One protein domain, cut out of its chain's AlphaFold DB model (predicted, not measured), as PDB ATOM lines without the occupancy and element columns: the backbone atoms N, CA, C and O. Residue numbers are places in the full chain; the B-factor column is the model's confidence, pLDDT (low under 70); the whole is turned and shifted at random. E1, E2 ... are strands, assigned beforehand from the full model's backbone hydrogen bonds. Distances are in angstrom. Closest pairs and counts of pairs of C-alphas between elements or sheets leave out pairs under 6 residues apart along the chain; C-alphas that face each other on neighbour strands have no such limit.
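Overview. This is residues 1074 to 1236 of the 1246 residues of an uncharacterized protein of Armatimonadetes bacterium (UniProt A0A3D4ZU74). Two antiparallel five-stranded sheets, E1-E8-E3-E4-E5 and the twisted E7-E6-E2-E9-E10, stand face to face as a sandwich amid long loops. Under half of the 163 printed residues are in named strands, E1 to E10 in chain order. The class is all strand; the whole is compact, radius of gyration of the C-alphas 15.2 A, spans 47 by 34 by 30 A.

Along the chain. E1, residues 1074 to 1076, begins at C-alpha (23.998, 7.623, -28.727). E2 is 1093 to 1102, 27.8 A long; E3 1112 to 1117; E4 1120 to 1125; E5 1129 to 1134; E6 1150 to 1157; E7 1166 to 1171; E8 1194 to 1197; E9 1203 to 1211. E10, 1232 to 1235, ends at C-alpha (27.804, 9.201, -16.651).

Arrangement. E3, E4 and E5 form a meander, each strand the antiparallel neighbour of the one before; N 1114 and O 1122 are within hydrogen-bond range, 2.9 A. In neighbours E2 and E9, N 1097 and O 1209 are too, 2.9 A. The closest C-alphas of E5 and E7, Leu 1132 and Leu 1169, are 7.6 A apart.

Size, cuts and confidence. The printed part has no cut. Long links include E7 to E8. pLDDT is under 70 in 49 residues.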
ATOM      1  N   ALA A1074      25.347   7.603 -29.301       68.81
ATOM      2  CA  ALA A1074      23.998   7.623 -28.727       68.81
ATOM      3  C   ALA A1074      23.873   6.650 -27.549       68.81
ATOM      4  O   ALA A1074      24.239   5.482 -27.669       68.81
ATOM      5  N   ILE A1075      23.304   7.125 -26.444       73.12
ATOM      6  CA  ILE A1075      23.029   6.355 -25.228       73.12
ATOM      7  C   ILE A1075      21.536   6.015 -25.196       73.12
ATOM      8  O   ILE A1075      20.698   6.901 -25.354       73.12
ATOM      9  N   THR A1076      21.191   4.742 -24.991       70.81
ATOM     10  CA  THR A1076      19.793   4.311 -24.821       70.81
ATOM     11  C   THR A1076      19.354   4.493 -23.369       70.81
ATOM     12  O   THR A1076      19.986   3.962 -22.458       70.81
ATOM     13  N   LEU A1077      18.254   5.213 -23.147       71.31
ATOM     14  CA  LEU A1077      17.669   5.439 -21.827       71.31
ATOM     15  C   LEU A1077      16.665   4.321 -21.500       71.31
ATOM     16  O   LEU A1077      15.763   4.026 -22.283       71.31
ATOM     17  N   SER A1078      16.802   3.675 -20.340       61.97
ATOM     18  CA  SER A1078      15.904   2.589 -19.929       61.97
ATOM     19  C   SER A1078      14.554   3.129 -19.423       61.97
ATOM     20  O   SER A1078      14.487   4.089 -18.652       61.97
ATOM     21  N   ARG A1079      13.444   2.520 -19.862       56.94
ATOM     22  CA  ARG A1079      12.083   2.866 -19.403       56.94
ATOM     23  C   ARG A1079      11.858   2.339 -17.983       56.94
ATOM     24  O   ARG A1079      12.039   1.145 -17.743       56.94
ATOM     25  N   ALA A1080      11.432   3.195 -17.055       53.69
ATOM     26  CA  ALA A1080      11.040   2.747 -15.720       53.69
ATOM     27  C   ALA A1080       9.685   2.009 -15.777       53.69
ATOM     28  O   ALA A1080       8.823   2.319 -16.594       53.69
ATOM     29  N   ALA A1081       9.479   1.015 -14.906       47.66
ATOM     30  CA  ALA A1081       8.293   0.149 -14.935       47.66
ATOM     31  C   ALA A1081       6.982   0.818 -14.453       47.66
ATOM     32  O   ALA A1081       5.936   0.170 -14.469       47.66
ATOM     33  N   VAL A1082       7.009   2.085 -14.014       41.34
ATOM     34  CA  VAL A1082       5.832   2.811 -13.505       41.34
ATOM     35  C   VAL A1082       5.869   4.274 -13.960       41.34
ATOM     36  O   VAL A1082       6.775   5.008 -13.581       41.34
ATOM     37  N   GLY A1083       4.847   4.693 -14.718       50.28
ATOM     38  CA  GLY A1083       4.724   6.037 -15.303       50.28
ATOM     39  C   GLY A1083       5.532   6.170 -16.595       50.28
ATOM     40  O   GLY A1083       6.621   5.622 -16.694       50.28
ATOM     41  N   GLU A1084       4.995   6.837 -17.613       51.12
ATOM     42  CA  GLU A1084       5.592   6.973 -18.953       51.12
ATOM     43  C   GLU A1084       6.850   7.875 -18.962       51.12
ATOM     44  O   GLU A1084       6.905   8.877 -19.663       51.12
ATOM     45  N   HIS A1085       7.869   7.555 -18.160       54.38
ATOM     46  CA  HIS A1085       9.110   8.322 -18.035       54.38
ATOM     47  C   HIS A1085      10.334   7.398 -18.139       54.38
ATOM     48  O   HIS A1085      10.319   6.246 -17.685       54.38
ATOM     49  N   TYR A1086      11.406   7.898 -18.750       62.91
ATOM     50  CA  TYR A1086      12.704   7.222 -18.776       62.91
ATOM     51  C   TYR A1086      13.409   7.428 -17.425       62.91
ATOM     52  O   TYR A1086      13.261   8.480 -16.801       62.91
ATOM     53  N   GLY A1087      14.133   6.421 -16.926       61.19
ATOM     54  CA  GLY A1087      14.784   6.489 -15.611       61.19
ATOM     55  C   GLY A1087      15.642   7.754 -15.459       61.19
ATOM     56  O   GLY A1087      16.504   8.014 -16.293       61.19
ATOM     57  N   HIS A1088      15.384   8.543 -14.408       67.38
ATOM     58  CA  HIS A1088      16.067   9.804 -14.061       67.38
ATOM     59  C   HIS A1088      15.940  10.974 -15.067       67.38
ATOM     60  O   HIS A1088      16.482  12.048 -14.808       67.38
ATOM     61  N   VAL A1089      15.186  10.823 -16.168       74.38
ATOM     62  CA  VAL A1089      14.873  11.904 -17.126       74.38
ATOM     63  C   VAL A1089      13.362  12.134 -17.155       74.38
ATOM     64  O   VAL A1089      12.614  11.383 -17.779       74.38
ATOM     65  N   GLN A1090      12.899  13.177 -16.463       75.88
ATOM     66  CA  GLN A1090      11.479  13.531 -16.394       75.88
ATOM     67  C   GLN A1090      11.168  14.716 -17.309       75.88
ATOM     68  O   GLN A1090      11.826  15.756 -17.248       75.88
ATOM     69  N   ALA A1091      10.117  14.595 -18.123       75.31
ATOM     70  CA  ALA A1091       9.692  15.686 -18.998       75.31
ATOM     71  C   ALA A1091       9.274  16.938 -18.201       75.31
ATOM     72  O   ALA A1091       9.455  18.069 -18.651       75.31
ATOM     73  N   GLN A1092       8.736  16.736 -16.995       77.69
ATOM     74  CA  GLN A1092       8.128  17.773 -16.169       77.69
ATOM     75  C   GLN A1092       9.150  18.699 -15.516       77.69
ATOM     76  O   GLN A1092       8.869  19.881 -15.369       77.69
ATOM     77  N   GLN A1093      10.306  18.189 -15.098       84.06
ATOM     78  CA  GLN A1093      11.357  18.996 -14.486       84.06
ATOM     79  C   GLN A1093      12.682  18.236 -14.445       84.06
ATOM     80  O   GLN A1093      12.690  17.005 -14.491       84.06
ATOM     81  N   GLY A1094      13.789  18.961 -14.318       87.31
ATOM     82  CA  GLY A1094      15.095  18.338 -14.137       87.31
ATOM     83  C   GLY A1094      16.279  19.262 -14.380       87.31
ATOM     84  O   GLY A1094      16.121  20.465 -14.607       87.31
ATOM     85  N   THR A1095      17.469  18.668 -14.302       88.50
ATOM     86  CA  THR A1095      18.763  19.309 -14.557       88.50
ATOM     87  C   THR A1095      19.619  18.423 -15.452       88.50
ATOM     88  O   THR A1095      19.690  17.220 -15.229       88.50
ATOM     89  N   LEU A1096      20.302  19.002 -16.433       87.44
ATOM     90  CA  LEU A1096      21.342  18.351 -17.225       87.44
ATOM     91  C   LEU A1096      22.599  19.203 -17.141       87.44
ATOM     92  O   LEU A1096      22.533  20.393 -17.414       87.44
ATOM     93  N   GLU A1097      23.740  18.630 -16.792       89.50
ATOM     94  CA  GLU A1097      24.985  19.389 -16.699       89.50
ATOM     95  C   GLU A1097      26.215  18.534 -16.975       89.50
ATOM     96  O   GLU A1097      26.186  17.318 -16.788       89.50
ATOM     97  N   PHE A1098      27.283  19.175 -17.436       87.44
ATOM     98  CA  PHE A1098      28.542  18.532 -17.795       87.44
ATOM     99  C   PHE A1098      29.663  19.562 -17.938       87.44
ATOM    100  O   PHE A1098      29.416  20.760 -18.099       87.44
ATOM    101  N   TRP A1099      30.903  19.084 -17.931       85.56
ATOM    102  CA  TRP A1099      32.064  19.859 -18.348       85.56
ATOM    103  C   TRP A1099      32.339  19.620 -19.832       85.56
ATOM    104  O   TRP A1099      32.278  18.485 -20.303       85.56
ATOM    105  N   ILE A1100      32.638  20.674 -20.588       83.25
ATOM    106  CA  ILE A1100      32.957  20.601 -22.017       83.25
ATOM    107  C   ILE A1100      34.211  21.400 -22.342       83.25
ATOM    108  O   ILE A1100      34.374  22.526 -21.887       83.25
ATOM    109  N   ARG A1101      35.065  20.829 -23.188       83.69
ATOM    110  CA  ARG A1101      36.203  21.499 -23.809       83.69
ATOM    111  C   ARG A1101      36.073  21.429 -25.322       83.69
ATOM    112  O   ARG A1101      36.206  20.342 -25.888       83.69
ATOM    113  N   PRO A1102      35.782  22.541 -26.005       80.69
ATOM    114  CA  PRO A1102      35.729  22.539 -27.456       80.69
ATOM    115  C   PRO A1102      37.097  22.249 -28.080       80.69
ATOM    116  O   PRO A1102      38.107  22.765 -27.621       80.69
ATOM    117  N   GLU A1103      37.129  21.463 -29.154       77.75
ATOM    118  CA  GLU A1103      38.360  21.099 -29.881       77.75
ATOM    119  C   GLU A1103      38.278  21.507 -31.371       77.75
ATOM    120  O   GLU A1103      39.082  21.078 -32.199       77.75
ATOM    121  N   TRP A1104      37.281  22.317 -31.750       75.75
ATOM    122  CA  TRP A1104      37.121  22.828 -33.115       75.75
ATOM    123  C   TRP A1104      38.115  23.953 -33.434       75.75
ATOM    124  O   TRP A1104      38.578  24.663 -32.548       75.75
ATOM    125  N   ALA A1105      38.438  24.151 -34.716       72.62
ATOM    126  CA  ALA A1105      39.320  25.239 -35.141       72.62
ATOM    127  C   ALA A1105      38.692  26.622 -34.874       72.62
ATOM    128  O   ALA A1105      37.469  26.772 -34.874       72.62
ATOM    129  N   LEU A1106      39.521  27.658 -34.697       68.56
ATOM    130  CA  LEU A1106      39.037  29.030 -34.510       68.56
ATOM    131  C   LEU A1106      38.199  29.496 -35.716       68.56
ATOM    132  O   LEU A1106      37.108  30.031 -35.540       68.56
ATOM    133  N   ASP A1107      38.625  29.240 -36.946       67.62
ATOM    134  CA  ASP A1107      37.888  29.655 -38.146       67.62
ATOM    135  C   ASP A1107      36.775  28.669 -38.574       67.62
ATOM    136  O   ASP A1107      36.184  28.813 -39.654       67.62
ATOM    137  N   ASP A1108      36.462  27.672 -37.734       74.31
ATOM    138  CA  ASP A1108      35.288  26.824 -37.909       74.31
ATOM    139  C   ASP A1108      34.036  27.607 -37.507       74.31
ATOM    140  O   ASP A1108      33.821  27.936 -36.339       74.31
ATOM    141  N   ILE A1109      33.203  27.902 -38.498       72.56
ATOM    142  CA  ILE A1109      31.908  28.560 -38.333       72.56
ATOM    143  C   ILE A1109      30.770  27.659 -38.805       72.56
ATOM    144  O   ILE A1109      29.820  28.161 -39.389       72.56
ATOM    145  N   ALA A1110      30.876  26.341 -38.634       73.81
ATOM    146  CA  ALA A1110      29.771  25.425 -38.887       73.81
ATOM    147  C   ALA A1110      28.875  25.248 -37.646       73.81
ATOM    148  O   ALA A1110      29.350  25.149 -36.509       73.81
ATOM    149  N   ASP A1111      27.560  25.162 -37.878       77.31
ATOM    150  CA  ASP A1111      26.588  24.827 -36.835       77.31
ATOM    151  C   ASP A1111      26.776  23.363 -36.427       77.31
ATOM    152  O   ASP A1111      27.017  22.494 -37.274       77.31
ATOM    153  N   ALA A1112      26.645  23.069 -35.132       77.88
ATOM    154  CA  ALA A1112      26.893  21.728 -34.625       77.88
ATOM    155  C   ALA A1112      26.049  21.364 -33.406       77.88
ATOM    156  O   ALA A1112      25.974  22.110 -32.435       77.88
ATOM    157  N   THR A1113      25.460  20.171 -33.421       82.06
ATOM    158  CA  THR A1113      24.820  19.584 -32.238       82.06
ATOM    159  C   THR A1113      25.880  19.195 -31.213       82.06
ATOM    160  O   THR A1113      26.845  18.517 -31.559       82.06
ATOM    161  N   LEU A1114      25.682  19.615 -29.962       81.81
ATOM    162  CA  LEU A1114      26.484  19.163 -28.825       81.81
ATOM    163  C   LEU A1114      25.788  17.980 -28.142       81.81
ATOM    164  O   LEU A1114      26.413  16.952 -27.893       81.81
ATOM    165  N   LEU A1115      24.480  18.107 -27.893       84.00
ATOM    166  CA  LEU A1115      23.669  17.088 -27.230       84.00
ATOM    167  C   LEU A1115      22.205  17.164 -27.686       84.00
ATOM    168  O   LEU A1115      21.661  18.257 -27.868       84.00
ATOM    169  N   ARG A1116      21.539  16.019 -27.857       85.38
ATOM    170  CA  ARG A1116      20.123  15.951 -28.244       85.38
ATOM    171  C   ARG A1116      19.392  14.776 -27.588       85.38
ATOM    172  O   ARG A1116      19.904  13.668 -27.565       85.38
ATOM    173  N   CYS A1117      18.179  15.000 -27.086       82.69
ATOM    174  CA  CYS A1117      17.275  13.960 -26.576       82.69
ATOM    175  C   CYS A1117      15.822  14.361 -26.875       82.69
ATOM    176  O   CYS A1117      15.287  15.294 -26.276       82.69
ATOM    177  N   GLY A1118      15.187  13.722 -27.859       83.31
ATOM    178  CA  GLY A1118      13.849  14.108 -28.317       83.31
ATOM    179  C   GLY A1118      13.790  15.549 -28.820       83.31
ATOM    180  O   GLY A1118      14.494  15.917 -29.769       83.31
ATOM    181  N   LYS A1119      12.945  16.384 -28.191       79.19
ATOM    182  CA  LYS A1119      12.883  17.827 -28.501       79.19
ATOM    183  C   LYS A1119      13.955  18.654 -27.781       79.19
ATOM    184  O   LYS A1119      14.079  19.827 -28.122       79.19
ATOM    185  N   LEU A1120      14.699  18.086 -26.824       81.00
ATOM    186  CA  LEU A1120      15.864  18.735 -26.219       81.00
ATOM    187  C   LEU A1120      17.003  18.751 -27.233       81.00
ATOM    188  O   LEU A1120      17.462  17.698 -27.666       81.00
ATOM    189  N   HIS A1121      17.486  19.932 -27.590       83.00
ATOM    190  CA  HIS A1121      18.584  20.114 -28.529       83.00
ATOM    191  C   HIS A1121      19.495  21.227 -28.028       83.00
ATOM    192  O   HIS A1121      19.160  22.407 -28.114       83.00
ATOM    193  N   LEU A1122      20.643  20.832 -27.489       83.06
ATOM    194  CA  LEU A1122      21.740  21.726 -27.169       83.06
ATOM    195  C   LEU A1122      22.707  21.741 -28.355       83.06
ATOM    196  O   LEU A1122      23.290  20.716 -28.720       83.06
ATOM    197  N   TYR A1123      22.870  22.896 -28.982       80.88
ATOM    198  CA  TYR A1123      23.682  23.020 -30.185       80.88
ATOM    199  C   TYR A1123      24.449  24.330 -30.221       80.88
ATOM    200  O   TYR A1123      23.983  25.378 -29.787       80.88
ATOM    201  N   ARG A1124      25.643  24.266 -30.790       79.00
ATOM    202  CA  ARG A1124      26.414  25.421 -31.208       79.00
ATOM    203  C   ARG A1124      25.783  25.979 -32.476       79.00
ATOM    204  O   ARG A1124      25.696  25.283 -33.489       79.00
ATOM    205  N   ARG A1125      25.416  27.255 -32.439       71.44
ATOM    206  CA  ARG A1125      25.162  28.030 -33.647       71.44
ATOM    207  C   ARG A1125      26.373  28.912 -33.896       71.44
ATOM    208  O   ARG A1125      26.752  29.727 -33.060       71.44
ATOM    209  N   SER A1126      27.008  28.680 -35.027       65.06
ATOM    210  CA  SER A1126      28.271  29.236 -35.512       65.06
ATOM    211  C   SER A1126      28.569  30.644 -35.024       65.06
ATOM    212  O   SER A1126      28.047  31.604 -35.575       65.06
ATOM    213  N   ARG A1127      29.386  30.767 -33.970       58.12
ATOM    214  CA  ARG A1127      29.781  32.050 -33.355       58.12
ATOM    215  C   ARG A1127      28.614  33.036 -33.105       58.12
ATOM    216  O   ARG A1127      28.857  34.221 -32.944       58.12
ATOM    217  N   VAL A1128      27.375  32.524 -33.035       57.16
ATOM    218  CA  VAL A1128      26.164  33.161 -32.486       57.16
ATOM    219  C   VAL A1128      25.842  32.572 -31.105       57.16
ATOM    220  O   VAL A1128      24.891  32.990 -30.467       57.16
ATOM    221  N   GLY A1129      26.596  31.579 -30.628       67.62
ATOM    222  CA  GLY A1129      26.522  31.072 -29.259       67.62
ATOM    223  C   GLY A1129      26.028  29.633 -29.125       67.62
ATOM    224  O   GLY A1129      25.865  28.898 -30.103       67.62
ATOM    225  N   THR A1130      25.836  29.227 -27.874       75.62
ATOM    226  CA  THR A1130      25.378  27.894 -27.473       75.62
ATOM    227  C   THR A1130      23.886  27.948 -27.160       75.62
ATOM    228  O   THR A1130      23.462  28.593 -26.207       75.62
ATOM    229  N   TYR A1131      23.086  27.271 -27.978       75.25
ATOM    230  CA  TYR A1131      21.631  27.337 -27.973       75.25
ATOM    231  C   TYR A1131      21.007  26.111 -27.345       75.25
ATOM    232  O   TYR A1131      21.489  24.993 -27.510       75.25
ATOM    233  N   LEU A1132      19.851  26.344 -26.734       74.69
ATOM    234  CA  LEU A1132      18.976  25.315 -26.215       74.69
ATOM    235  C   LEU A1132      17.610  25.410 -26.902       74.69
ATOM    236  O   LEU A1132      16.901  26.409 -26.781       74.69
ATOM    237  N   SER A1133      17.185  24.335 -27.553       72.44
ATOM    238  CA  SER A1133      15.799  24.158 -27.983       72.44
ATOM    239  C   SER A1133      15.139  23.042 -27.176       72.44
ATOM    240  O   SER A1133      15.744  22.002 -26.949       72.44
ATOM    241  N   LEU A1134      13.910  23.283 -26.717       71.69
ATOM    242  CA  LEU A1134      13.062  22.307 -26.024       71.69
ATOM    243  C   LEU A1134      11.606  22.546 -26.457       71.69
ATOM    244  O   LEU A1134      10.835  23.161 -25.735       71.69
ATOM    245  N   GLY A1135      11.250  22.208 -27.702       58.81
ATOM    246  CA  GLY A1135       9.911  22.506 -28.261       58.81
ATOM    247  C   GLY A1135       9.603  24.002 -28.496       58.81
ATOM    248  O   GLY A1135       8.471  24.356 -28.804       58.81
ATOM    249  N   GLY A1136      10.620  24.860 -28.384       58.56
ATOM    250  CA  GLY A1136      10.627  26.315 -28.577       58.56
ATOM    251  C   GLY A1136      12.072  26.798 -28.797       58.56
ATOM    252  O   GLY A1136      12.969  25.966 -28.965       58.56
ATOM    253  N   THR A1137      12.348  28.106 -28.802       51.78
ATOM    254  CA  THR A1137      13.690  28.641 -29.115       51.78
ATOM    255  C   THR A1137      14.267  29.467 -27.965       51.78
ATOM    256  O   THR A1137      14.134  30.682 -28.002       51.78
ATOM    257  N   ASN A1138      14.966  28.872 -26.993       55.28
ATOM    258  CA  ASN A1138      15.746  29.680 -26.049       55.28
ATOM    259  C   ASN A1138      17.080  30.050 -26.679       55.28
ATOM    260  O   ASN A1138      17.929  29.205 -26.969       55.28
ATOM    261  N   GLN A1139      17.237  31.340 -26.930       55.88
ATOM    262  CA  GLN A1139      18.446  31.874 -27.532       55.88
ATOM    263  C   GLN A1139      19.405  32.302 -26.424       55.88
ATOM    264  O   GLN A1139      19.067  33.196 -25.653       55.88
ATOM    265  N   SER A1140      20.573  31.659 -26.351       58.00
ATOM    266  CA  SER A1140      21.689  32.052 -25.489       58.00
ATOM    267  C   SER A1140      22.932  32.234 -26.353       58.00
ATOM    268  O   SER A1140      23.210  31.436 -27.248       58.00
ATOM    269  N   GLY A1141      23.635  33.341 -26.142       58.41
ATOM    270  CA  GLY A1141      24.689  33.808 -27.037       58.41
ATOM    271  C   GLY A1141      26.112  33.564 -26.530       58.41
ATOM    272  O   GLY A1141      27.022  34.306 -26.887       58.41
ATOM    273  N   PHE A1142      26.332  32.581 -25.656       69.25
ATOM    274  CA  PHE A1142      27.676  32.319 -25.134       69.25
ATOM    275  C   PHE A1142      28.489  31.458 -26.114       69.25
ATOM    276  O   PHE A1142      28.077  30.344 -26.453       69.25
ATOM    277  N   VAL A1143      29.627  31.971 -26.593       70.81
ATOM    278  CA  VAL A1143      30.543  31.256 -27.499       70.81
ATOM    279  C   VAL A1143      31.586  30.518 -26.669       70.81
ATOM    280  O   VAL A1143      32.295  31.140 -25.891       70.81
ATOM    281  N   LEU A1144      31.683  29.200 -26.849       73.81
ATOM    282  CA  LEU A1144      32.722  28.392 -26.213       73.81
ATOM    283  C   LEU A1144      33.998  28.461 -27.062       73.81
ATOM    284  O   LEU A1144      33.972  28.106 -28.249       73.81
ATOM    285  N   GLU A1145      35.099  28.925 -26.475       70.88
ATOM    286  CA  GLU A1145      36.387  28.973 -27.161       70.88
ATOM    287  C   GLU A1145      37.050  27.584 -27.218       70.88
ATOM    288  O   GLU A1145      36.989  26.822 -26.248       70.88
ATOM    289  N   PRO A1146      37.724  27.241 -28.330       71.06
ATOM    290  CA  PRO A1146      38.559  26.048 -28.410       71.06
ATOM    291  C   PRO A1146      39.616  25.985 -27.307       71.06
ATOM    292  O   PRO A1146      40.268  26.981 -27.009       71.06
ATOM    293  N   GLY A1147      39.824  24.799 -26.740       71.81
ATOM    294  CA  GLY A1147      40.880  24.523 -25.768       71.81
ATOM    295  C   GLY A1147      40.558  24.886 -24.314       71.81
ATOM    296  O   GLY A1147      41.317  24.468 -23.437       71.81
ATOM    297  N   HIS A1148      39.442  25.569 -24.038       73.56
ATOM    298  CA  HIS A1148      39.009  25.948 -22.686       73.56
ATOM    299  C   HIS A1148      37.928  25.009 -22.136       73.56
ATOM    300  O   HIS A1148      37.022  24.610 -22.863       73.56
ATOM    301  N   TRP A1149      38.019  24.663 -20.848       80.75
ATOM    302  CA  TRP A1149      36.972  23.923 -20.138       80.75
ATOM    303  C   TRP A1149      35.878  24.870 -19.646       80.75
ATOM    304  O   TRP A1149      36.180  25.856 -18.980       80.75
ATOM    305  N   TYR A1150      34.626  24.507 -19.908       82.69
ATOM    306  CA  TYR A1150      33.431  25.206 -19.445       82.69
ATOM    307  C   TYR A1150      32.506  24.243 -18.708       82.69
ATOM    308  O   TYR A1150      32.313  23.109 -19.157       82.69
ATOM    309  N   HIS A1151      31.884  24.693 -17.620       87.94
ATOM    310  CA  HIS A1151      30.748  23.986 -17.021       87.94
ATOM    311  C   HIS A1151      29.460  24.459 -17.688       87.94
ATOM    312  O   HIS A1151      29.164  25.652 -17.721       87.94
ATOM    313  N   VAL A1152      28.685  23.526 -18.234       87.88
ATOM    314  CA  VAL A1152      27.394  23.810 -18.862       87.88
ATOM    315  C   VAL A1152      26.317  23.123 -18.047       87.88
ATOM    316  O   VAL A1152      26.351  21.904 -17.901       87.88
ATOM    317  N   ALA A1153      25.339  23.884 -17.555       88.50
ATOM    318  CA  ALA A1153      24.174  23.341 -16.863       88.50
ATOM    319  C   ALA A1153      22.864  23.876 -17.444       88.50
ATOM    320  O   ALA A1153      22.731  25.041 -17.802       88.50
ATOM    321  N   LEU A1154      21.870  23.009 -17.507       86.44
ATOM    322  CA  LEU A1154      20.539  23.238 -18.029       86.44
ATOM    323  C   LEU A1154      19.531  22.832 -16.963       86.44
ATOM    324  O   LEU A1154      19.570  21.694 -16.511       86.44
ATOM    325  N   THR A1155      18.575  23.694 -16.632       86.69
ATOM    326  CA  THR A1155      17.404  23.318 -15.828       86.69
ATOM    327  C   THR A1155      16.105  23.552 -16.589       86.69
ATOM    328  O   THR A1155      16.015  24.467 -17.413       86.69
ATOM    329  N   TRP A1156      15.091  22.717 -16.344       81.19
ATOM    330  CA  TRP A1156      13.759  22.865 -16.938       81.19
ATOM    331  C   TRP A1156      12.635  22.576 -15.939       81.19
ATOM    332  O   TRP A1156      12.796  21.790 -15.009       81.19
ATOM    333  N   GLU A1157      11.484  23.206 -16.172       81.31
ATOM    334  CA  GLU A1157      10.211  23.028 -15.474       81.31
ATOM    335  C   GLU A1157       9.071  23.196 -16.499       81.31
ATOM    336  O   GLU A1157       8.940  24.246 -17.130       81.31
ATOM    337  N   ALA A1158       8.234  22.177 -16.692       69.38
ATOM    338  CA  ALA A1158       7.221  22.118 -17.749       69.38
ATOM    339  C   ALA A1158       5.950  22.940 -17.483       69.38
ATOM    340  O   ALA A1158       5.128  23.067 -18.388       69.38
ATOM    341  N   GLY A1159       5.813  23.537 -16.294       63.72
ATOM    342  CA  GLY A1159       4.626  24.291 -15.878       63.72
ATOM    343  C   GLY A1159       3.409  23.391 -15.602       63.72
ATOM    344  O   GLY A1159       3.156  22.412 -16.298       63.72
ATOM    345  N   ALA A1160       2.631  23.707 -14.565       60.91
ATOM    346  CA  ALA A1160       1.279  23.150 -14.404       60.91
ATOM    347  C   ALA A1160       0.306  23.836 -15.391       60.91
ATOM    348  O   ALA A1160       0.630  24.912 -15.895       60.91
ATOM    349  N   GLU A1161      -0.892  23.280 -15.639       56.38
ATOM    350  CA  GLU A1161      -1.933  23.949 -16.449       56.38
ATOM    351  C   GLU A1161      -2.091  25.428 -16.034       56.38
ATOM    352  O   GLU A1161      -2.440  25.737 -14.893       56.38
ATOM    353  N   GLY A1162      -1.792  26.354 -16.955       52.19
ATOM    354  CA  GLY A1162      -1.882  27.802 -16.731       52.19
ATOM    355  C   GLY A1162      -0.613  28.507 -16.219       52.19
ATOM    356  O   GLY A1162      -0.675  29.711 -15.972       52.19
ATOM    357  N   ARG A1163       0.533  27.823 -16.069       58.78
ATOM    358  CA  ARG A1163       1.846  28.448 -15.801       58.78
ATOM    359  C   ARG A1163       2.797  28.260 -16.980       58.78
ATOM    360  O   ARG A1163       2.890  27.167 -17.524       58.78
ATOM    361  N   GLU A1164       3.523  29.317 -17.341       60.88
ATOM    362  CA  GLU A1164       4.515  29.252 -18.417       60.88
ATOM    363  C   GLU A1164       5.681  28.318 -18.042       60.88
ATOM    364  O   GLU A1164       6.203  28.425 -16.925       60.88
ATOM    365  N   PRO A1165       6.106  27.422 -18.952       69.31
ATOM    366  CA  PRO A1165       7.276  26.581 -18.739       69.31
ATOM    367  C   PRO A1165       8.546  27.431 -18.609       69.31
ATOM    368  O   PRO A1165       8.690  28.481 -19.241       69.31
ATOM    369  N   ARG A1166       9.496  26.963 -17.796       73.25
ATOM    370  CA  ARG A1166      10.764  27.648 -17.522       73.25
ATOM    371  C   ARG A1166      11.932  26.755 -17.887       73.25
ATOM    372  O   ARG A1166      11.971  25.590 -17.529       73.25
ATOM    373  N   THR A1167      12.901  27.321 -18.588       77.00
ATOM    374  CA  THR A1167      14.144  26.649 -18.985       77.00
ATOM    375  C   THR A1167      15.288  27.638 -18.812       77.00
ATOM    376  O   THR A1167      15.133  28.815 -19.135       77.00
ATOM    377  N   GLN A1168      16.402  27.199 -18.233       80.31
ATOM    378  CA  GLN A1168      17.535  28.067 -17.910       80.31
ATOM    379  C   GLN A1168      18.841  27.378 -18.288       80.31
ATOM    380  O   GLN A1168      19.046  26.217 -17.952       80.31
ATOM    381  N   LEU A1169      19.715  28.106 -18.982       81.69
ATOM    382  CA  LEU A1169      21.065  27.668 -19.325       81.69
ATOM    383  C   LEU A1169      22.073  28.468 -18.495       81.69
ATOM    384  O   LEU A1169      21.992  29.698 -18.436       81.69
ATOM    385  N   PHE A1170      23.031  27.769 -17.908       85.44
ATOM    386  CA  PHE A1170      24.121  28.305 -17.112       85.44
ATOM    387  C   PHE A1170      25.450  27.924 -17.757       85.44
ATOM    388  O   PHE A1170      25.625  26.775 -18.166       85.44
ATOM    389  N   ILE A1171      26.363  28.889 -17.830       84.12
ATOM    390  CA  ILE A1171      27.745  28.689 -18.272       84.12
ATOM    391  C   ILE A1171      28.655  29.137 -17.137       84.12
ATOM    392  O   ILE A1171      28.487  30.244 -16.628       84.12
ATOM    393  N   ASP A1172      29.550  28.253 -16.702       83.75
ATOM    394  CA  ASP A1172      30.407  28.418 -15.523       83.75
ATOM    395  C   ASP A1172      29.624  28.888 -14.290       83.75
ATOM    396  O   ASP A1172      30.060  29.726 -13.506       83.75
ATOM    397  N   GLY A1173      28.418  28.338 -14.123       84.38
ATOM    398  CA  GLY A1173      27.542  28.658 -12.999       84.38
ATOM    399  C   GLY A1173      26.805  29.995 -13.121       84.38
ATOM    400  O   GLY A1173      25.982  30.319 -12.270       84.38
ATOM    401  N   VAL A1174      27.010  30.755 -14.199       83.38
ATOM    402  CA  VAL A1174      26.321  32.025 -14.456       83.38
ATOM    403  C   VAL A1174      25.120  31.812 -15.363       83.38
ATOM    404  O   VAL A1174      25.224  31.282 -16.469       83.38
ATOM    405  N   LYS A1175      23.955  32.278 -14.918       82.88
ATOM    406  CA  LYS A1175      22.692  32.195 -15.647       82.88
ATOM    407  C   LYS A1175      22.708  33.086 -16.885       82.88
ATOM    408  O   LYS A1175      22.739  34.319 -16.787       82.88
ATOM    409  N   THR A1176      22.602  32.468 -18.055       74.12
ATOM    410  CA  THR A1176      22.489  33.177 -19.334       74.12
ATOM    411  C   THR A1176      21.077  33.752 -19.514       74.12
ATOM    412  O   THR A1176      20.087  33.165 -19.075       74.12
ATOM    413  N   GLY A1177      20.979  34.959 -20.073       62.53
ATOM    414  CA  GLY A1177      19.721  35.701 -20.187       62.53
ATOM    415  C   GLY A1177      18.869  35.223 -21.362       62.53
ATOM    416  O   GLY A1177      19.386  34.658 -22.315       62.53
ATOM    417  N   THR A1178      17.556  35.453 -21.311       54.53
ATOM    418  CA  THR A1178      16.620  35.135 -22.403       54.53
ATOM    419  C   THR A1178      16.422  36.340 -23.319       54.53
ATOM    420  O   THR A1178      15.804  37.315 -22.895       54.53
ATOM    421  N   MET A1179      16.870  36.275 -24.577       51.69
ATOM    422  CA  MET A1179      16.524  37.292 -25.589       51.69
ATOM    423  C   MET A1179      15.379  36.901 -26.531       51.69
ATOM    424  O   MET A1179      14.870  37.783 -27.204       51.69
ATOM    425  N   LEU A1180      14.888  35.656 -26.555       49.16
ATOM    426  CA  LEU A1180      13.620  35.296 -27.214       49.16
ATOM    427  C   LEU A1180      13.148  33.899 -26.770       49.16
ATOM    428  O   LEU A1180      13.970  33.017 -26.561       49.16
ATOM    429  N   SER A1181      11.819  33.741 -26.697       46.75
ATOM    430  CA  SER A1181      10.978  32.563 -26.387       46.75
ATOM    431  C   SER A1181      10.741  32.198 -24.910       46.75
ATOM    432  O   SER A1181      11.447  31.403 -24.307       46.75
ATOM    433  N   GLN A1182       9.623  32.690 -24.372       51.97
ATOM    434  CA  GLN A1182       8.767  31.883 -23.502       51.97
ATOM    435  C   GLN A1182       8.016  30.917 -24.428       51.97
ATOM    436  O   GLN A1182       7.347  31.372 -25.362       51.97
ATOM    437  N   ALA A1183       8.152  29.602 -24.244       50.19
ATOM    438  CA  ALA A1183       7.286  28.669 -24.960       50.19
ATOM    439  C   ALA A1183       5.831  28.997 -24.574       50.19
ATOM    440  O   ALA A1183       5.471  28.947 -23.401       50.19
ATOM    441  N   ARG A1184       5.010  29.409 -25.551       52.28
ATOM    442  CA  ARG A1184       3.601  29.793 -25.322       52.28
ATOM    443  C   ARG A1184       2.688  28.585 -25.080       52.28
ATOM    444  O   ARG A1184       1.530  28.765 -24.721       52.28
ATOM    445  N   GLU A1185       3.210  27.377 -25.277       58.59
ATOM    446  CA  GLU A1185       2.513  26.108 -25.083       58.59
ATOM    447  C   GLU A1185       3.236  25.260 -24.017       58.59
ATOM    448  O   GLU A1185       4.465  25.338 -23.914       58.59
ATOM    449  N   PRO A1186       2.512  24.447 -23.222       61.81
ATOM    450  CA  PRO A1186       3.119  23.484 -22.301       61.81
ATOM    451  C   PRO A1186       4.082  22.538 -23.034       61.81
ATOM    452  O   PRO A1186       3.778  22.076 -24.132       61.81
ATOM    453  N   LEU A1187       5.221  22.200 -22.415       64.25
ATOM    454  CA  LEU A1187       6.281  21.402 -23.060       64.25
ATOM    455  C   LEU A1187       5.842  19.983 -23.480       64.25
ATOM    456  O   LEU A1187       6.451  19.396 -24.378       64.25
ATOM    457  N   GLY A1188       4.778  19.444 -22.871       69.44
ATOM    458  CA  GLY A1188       4.347  18.057 -23.066       69.44
ATOM    459  C   GLY A1188       5.440  17.055 -22.679       69.44
ATOM    460  O   GLY A1188       6.386  17.400 -21.969       69.44
ATOM    461  N   ASP A1189       5.326  15.813 -23.151       76.62
ATOM    462  CA  ASP A1189       6.454  14.879 -23.111       76.62
ATOM    463  C   ASP A1189       7.408  15.177 -24.280       76.62
ATOM    464  O   ASP A1189       7.056  15.013 -25.451       76.62
ATOM    465  N   TRP A1190       8.595  15.691 -23.958       78.38
ATOM    466  CA  TRP A1190       9.655  16.004 -24.918       78.38
ATOM    467  C   TRP A1190      10.757  14.938 -24.968       78.38
ATOM    468  O   TRP A1190      11.663  15.069 -25.797       78.38
ATOM    469  N   THR A1191      10.700  13.940 -24.083       79.06
ATOM    470  CA  THR A1191      11.758  12.940 -23.894       79.06
ATOM    471  C   THR A1191      11.785  11.911 -25.025       79.06
ATOM    472  O   THR A1191      10.809  11.732 -25.752       79.06
ATOM    473  N   ASP A1192      12.921  11.236 -25.195       79.25
ATOM    474  CA  ASP A1192      13.124  10.185 -26.197       79.25
ATOM    475  C   ASP A1192      13.943   9.043 -25.579       79.25
ATOM    476  O   ASP A1192      14.623   9.231 -24.571       79.25
ATOM    477  N   GLU A1193      13.889   7.853 -26.173       77.00
ATOM    478  CA  GLU A1193      14.637   6.675 -25.717       77.00
ATOM    479  C   GLU A1193      16.144   6.782 -25.989       77.00
ATOM    480  O   GLU A1193      16.914   5.930 -25.537       77.00
ATOM    481  N   ARG A1194      16.591   7.814 -26.719       81.62
ATOM    482  CA  ARG A1194      17.997   8.025 -27.084       81.62
ATOM    483  C   ARG A1194      18.480   9.428 -26.732       81.62
ATOM    484  O   ARG A1194      17.900  10.427 -27.154       81.62
ATOM    485  N   LEU A1195      19.604   9.476 -26.021       79.88
ATOM    486  CA  LEU A1195      20.421  10.666 -25.814       79.88
ATOM    487  C   LEU A1195      21.601  10.630 -26.789       79.88
ATOM    488  O   LEU A1195      22.529   9.839 -26.629       79.88
ATOM    489  N   GLU A1196      21.561  11.481 -27.801       82.75
ATOM    490  CA  GLU A1196      22.644  11.691 -28.755       82.75
ATOM    491  C   GLU A1196      23.645  12.692 -28.169       82.75
ATOM    492  O   GLU A1196      23.274  13.793 -27.751       82.75
ATOM    493  N   ILE A1197      24.918  12.313 -28.137       77.25
ATOM    494  CA  ILE A1197      26.030  13.157 -27.705       77.25
ATOM    495  C   ILE A1197      27.013  13.245 -28.865       77.25
ATOM    496  O   ILE A1197      27.477  12.232 -29.393       77.25
ATOM    497  N   GLY A1198      27.345  14.473 -29.246       70.88
ATOM    498  CA  GLY A1198      28.228  14.734 -30.371       70.88
ATOM    499  C   GLY A1198      27.501  15.081 -31.667       70.88
ATOM    500  O   GLY A1198      26.279  15.001 -31.802       70.88
ATOM    501  N   GLY A1199      28.303  15.518 -32.632       68.19
ATOM    502  CA  GLY A1199      27.872  16.016 -33.932       68.19
ATOM    503  C   GLY A1199      29.075  16.162 -34.864       68.19
ATOM    504  O   GLY A1199      30.068  15.456 -34.729       68.19
ATOM    505  N   ARG A1200      29.017  17.095 -35.820       66.06
ATOM    506  CA  ARG A1200      30.063  17.284 -36.848       66.06
ATOM    507  C   ARG A1200      31.282  18.110 -36.400       66.06
ATOM    508  O   ARG A1200      32.076  18.492 -37.253       66.06
ATOM    509  N   VAL A1201      31.432  18.390 -35.104       71.12
ATOM    510  CA  VAL A1201      32.558  19.160 -34.540       71.12
ATOM    511  C   VAL A1201      33.221  18.392 -33.407       71.12
ATOM    512  O   VAL A1201      32.553  17.660 -32.680       71.12
ATOM    513  N   ALA A1202      34.530  18.575 -33.256       73.94
ATOM    514  CA  ALA A1202      35.298  17.945 -32.193       73.94
ATOM    515  C   ALA A1202      35.134  18.718 -30.877       73.94
ATOM    516  O   ALA A1202      35.317  19.936 -30.833       73.94
ATOM    517  N   PHE A1203      34.806  18.003 -29.804       78.12
ATOM    518  CA  PHE A1203      34.868  18.495 -28.430       78.12
ATOM    519  C   PHE A1203      35.093  17.325 -27.465       78.12
ATOM    520  O   PHE A1203      34.826  16.162 -27.786       78.12
ATOM    521  N   THR A1204      35.584  17.647 -26.277       78.19
ATOM    522  CA  THR A1204      35.751  16.726 -25.153       78.19
ATOM    523  C   THR A1204      34.680  17.041 -24.113       78.19
ATOM    524  O   THR A1204      34.395  18.210 -23.868       78.19
ATOM    525  N   LEU A1205      34.066  16.024 -23.513       78.50
ATOM    526  CA  LEU A1205      33.053  16.185 -22.466       78.50
ATOM    527  C   LEU A1205      33.394  15.278 -21.279       78.50
ATOM    528  O   LEU A1205      33.865  14.157 -21.479       78.50
ATOM    529  N   ASP A1206      33.186  15.774 -20.063       77.94
ATOM    530  CA  ASP A1206      33.456  15.063 -18.809       77.94
ATOM    531  C   ASP A1206      32.341  15.314 -17.778       77.94
ATOM    532  O   ASP A1206      31.583  16.279 -17.897       77.94
ATOM    533  N   ASP A1207      32.231  14.427 -16.784       79.62
ATOM    534  CA  ASP A1207      31.254  14.487 -15.687       79.62
ATOM    535  C   ASP A1207      29.819  14.841 -16.154       79.62
ATOM    536  O   ASP A1207      29.267  15.858 -15.751       79.62
ATOM    537  N   LEU A1208      29.177  14.022 -16.999       83.38
ATOM    538  CA  LEU A1208      27.792  14.271 -17.434       83.38
ATOM    539  C   LEU A1208      26.776  13.769 -16.402       83.38
ATOM    540  O   LEU A1208      26.737  12.582 -16.076       83.38
ATOM    541  N   ARG A1209      25.898  14.654 -15.932       86.00
ATOM    542  CA  ARG A1209      24.784  14.340 -15.030       86.00
ATOM    543  C   ARG A1209      23.457  14.749 -15.644       86.00
ATOM    544  O   ARG A1209      23.292  15.877 -16.097       86.00
ATOM    545  N   ILE A1210      22.483  13.849 -15.566       85.38
ATOM    546  CA  ILE A1210      21.073  14.143 -15.811       85.38
ATOM    547  C   ILE A1210      20.304  13.824 -14.534       85.38
ATOM    548  O   ILE A1210      20.504  12.770 -13.937       85.38
ATOM    549  N   SER A1211      19.451  14.737 -14.084       85.62
ATOM    550  CA  SER A1211      18.693  14.613 -12.846       85.62
ATOM    551  C   SER A1211      17.219  14.925 -13.058       85.62
ATOM    552  O   SER A1211      16.879  15.883 -13.750       85.62
ATOM    553  N   SER A1212      16.351  14.179 -12.376       82.94
ATOM    554  CA  SER A1212      14.897  14.394 -12.306       82.94
ATOM    555  C   SER A1212      14.487  15.614 -11.465       82.94
ATOM    556  O   SER A1212      13.298  15.898 -11.330       82.94
ATOM    557  N   THR A1213      15.442  16.347 -10.887       85.31
ATOM    558  CA  THR A1213      15.191  17.520 -10.034       85.31
ATOM    559  C   THR A1213      15.904  18.767 -10.554       85.31
ATOM    560  O   THR A1213      16.938  18.684 -11.220       85.31
ATOM    561  N   ILE A1214      15.346  19.942 -10.254       88.62
ATOM    562  CA  ILE A1214      15.963  21.241 -10.556       88.62
ATOM    563  C   ILE A1214      17.001  21.543  -9.475       88.62
ATOM    564  O   ILE A1214      16.642  21.718  -8.311       88.62
ATOM    565  N   ARG A1215      18.280  21.619  -9.851       88.38
ATOM    566  CA  ARG A1215      19.394  21.859  -8.916       88.38
ATOM    567  C   ARG A1215      19.830  23.317  -8.847       88.38
ATOM    568  O   ARG A1215      20.395  23.725  -7.837       88.38
ATOM    569  N   TYR A1216      19.531  24.100  -9.886       89.38
ATOM    570  CA  TYR A1216      19.960  25.493 -10.013       89.38
ATOM    571  C   TYR A1216      18.801  26.391 -10.462       89.38
ATOM    572  O   TYR A1216      18.161  26.139 -11.486       89.38
ATOM    573  N   SER A1217      18.530  27.448  -9.695       83.12
ATOM    574  CA  SER A1217      17.550  28.497 -10.032       83.12
ATOM    575  C   SER A1217      18.196  29.857 -10.310       83.12
ATOM    576  O   SER A1217      17.611  30.692 -11.009       83.12
ATOM    577  N   ASP A1218      19.402  30.056  -9.778       85.25
ATOM    578  CA  ASP A1218      20.188  31.285  -9.766       85.25
ATOM    579  C   ASP A1218      21.673  30.940  -9.927       85.25
ATOM    580  O   ASP A1218      22.041  29.765  -9.941       85.25
ATOM    581  N   ASP A1219      22.514  31.960 -10.086       86.00
ATOM    582  CA  ASP A1219      23.942  31.763 -10.322       86.00
ATOM    583  C   ASP A1219      24.622  30.994  -9.171       86.00
ATOM    584  O   ASP A1219      24.430  31.319  -7.994       86.00
ATOM    585  N   PHE A1220      25.485  30.040  -9.505       88.88
ATOM    586  CA  PHE A1220      26.167  29.140  -8.576       88.88
ATOM    587  C   PHE A1220      27.666  29.047  -8.884       88.88
ATOM    588  O   PHE A1220      28.124  29.537  -9.910       88.88
ATOM    589  N   ASP A1221      28.431  28.434  -7.982       85.00
ATOM    590  CA  ASP A1221      29.838  28.123  -8.235       85.00
ATOM    591  C   ASP A1221      29.925  26.709  -8.830       85.00
ATOM    592  O   ASP A1221      29.411  25.770  -8.204       85.00
ATOM    593  N   PRO A1222      30.528  26.524 -10.020       83.94
ATOM    594  CA  PRO A1222      30.616  25.217 -10.653       83.94
ATOM    595  C   PRO A1222      31.250  24.165  -9.739       83.94
ATOM    596  O   PRO A1222      32.327  24.392  -9.176       83.94
ATOM    597  N   PRO A1223      30.619  22.995  -9.583       78.12
ATOM    598  CA  PRO A1223      31.187  21.910  -8.797       78.12
ATOM    599  C   PRO A1223      32.454  21.360  -9.466       78.12
ATOM    600  O   PRO A1223      32.471  21.065 -10.658       78.12
ATOM    601  N   THR A1224      33.508  21.148  -8.675       70.31
ATOM    602  CA  THR A1224      34.777  20.555  -9.144       70.31
ATOM    603  C   THR A1224      34.657  19.072  -9.512       70.31
ATOM    604  O   THR A1224      35.524  18.542 -10.200       70.31
ATOM    605  N   ALA A1225      33.587  18.409  -9.064       70.56
ATOM    606  CA  ALA A1225      33.132  17.093  -9.499       70.56
ATOM    607  C   ALA A1225      31.627  16.971  -9.217       70.56
ATOM    608  O   ALA A1225      31.145  17.474  -8.200       70.56
ATOM    609  N   LEU A1226      30.880  16.286 -10.084       75.75
ATOM    610  CA  LEU A1226      29.453  16.057  -9.851       75.75
ATOM    611  C   LEU A1226      29.210  14.872  -8.913       75.75
ATOM    612  O   LEU A1226      29.831  13.817  -9.042       75.75
ATOM    613  N   GLU A1227      28.278  15.048  -7.977       72.38
ATOM    614  CA  GLU A1227      27.836  13.998  -7.057       72.38
ATOM    615  C   GLU A1227      26.644  13.219  -7.637       72.38
ATOM    616  O   GLU A1227      25.744  13.813  -8.249       72.38
ATOM    617  N   GLN A1228      26.654  11.897  -7.426       74.00
ATOM    618  CA  GLN A1228      25.580  10.971  -7.789       74.00
ATOM    619  C   GLN A1228      24.655  10.731  -6.588       74.00
ATOM    620  O   GLN A1228      25.121  10.418  -5.493       74.00
ATOM    621  N   ASP A1229      23.351  10.824  -6.820       80.94
ATOM    622  CA  ASP A1229      22.286  10.451  -5.886       80.94
ATOM    623  C   ASP A1229      21.166   9.662  -6.592       80.94
ATOM    624  O   ASP A1229      21.216   9.434  -7.806       80.94
ATOM    625  N   ASP A1230      20.158   9.229  -5.827       78.31
ATOM    626  CA  ASP A1230      19.051   8.388  -6.310       78.31
ATOM    627  C   ASP A1230      18.205   9.059  -7.417       78.31
ATOM    628  O   ASP A1230      17.487   8.383  -8.154       78.31
ATOM    629  N   GLU A1231      18.313  10.380  -7.584       77.81
ATOM    630  CA  GLU A1231      17.588  11.186  -8.574       77.81
ATOM    631  C   GLU A1231      18.463  11.523  -9.797       77.81
ATOM    632  O   GLU A1231      18.141  12.439 -10.564       77.81
ATOM    633  N   THR A1232      19.598  10.835  -9.982       77.69
ATOM    634  CA  THR A1232      20.562  11.125 -11.057       77.69
ATOM    635  C   THR A1232      20.931   9.911 -11.893       77.69
ATOM    636  O   THR A1232      21.323   8.863 -11.386       77.69
ATOM    637  N   LEU A1233      20.912  10.109 -13.210       77.25
ATOM    638  CA  LEU A1233      21.723   9.347 -14.143       77.25
ATOM    639  C   LEU A1233      23.065  10.068 -14.271       77.25
ATOM    640  O   LEU A1233      23.149  11.161 -14.834       77.25
ATOM    641  N   TYR A1234      24.110   9.461 -13.722       75.31
ATOM    642  CA  TYR A1234      25.458  10.007 -13.749       75.31
ATOM    643  C   TYR A1234      26.354   9.159 -14.648       75.31
ATOM    644  O   TYR A1234      26.495   7.951 -14.454       75.31
ATOM    645  N   LEU A1235      26.946   9.804 -15.646       70.25
ATOM    646  CA  LEU A1235      27.804   9.201 -16.651       70.25
ATOM    647  C   LEU A1235      29.225   9.713 -16.428       70.25
ATOM    648  O   LEU A1235      29.633  10.750 -16.952       70.25
ATOM    649  N   LYS A1236      29.978   8.961 -15.625       62.59
ATOM    650  CA  LYS A1236      31.390   9.217 -15.341       62.59
ATOM    651  C   LYS A1236      32.235   8.108 -15.943       62.59
ATOM    652  O   LYS A1236      32.339   7.046 -15.330       62.59
TER     653      LYS A1236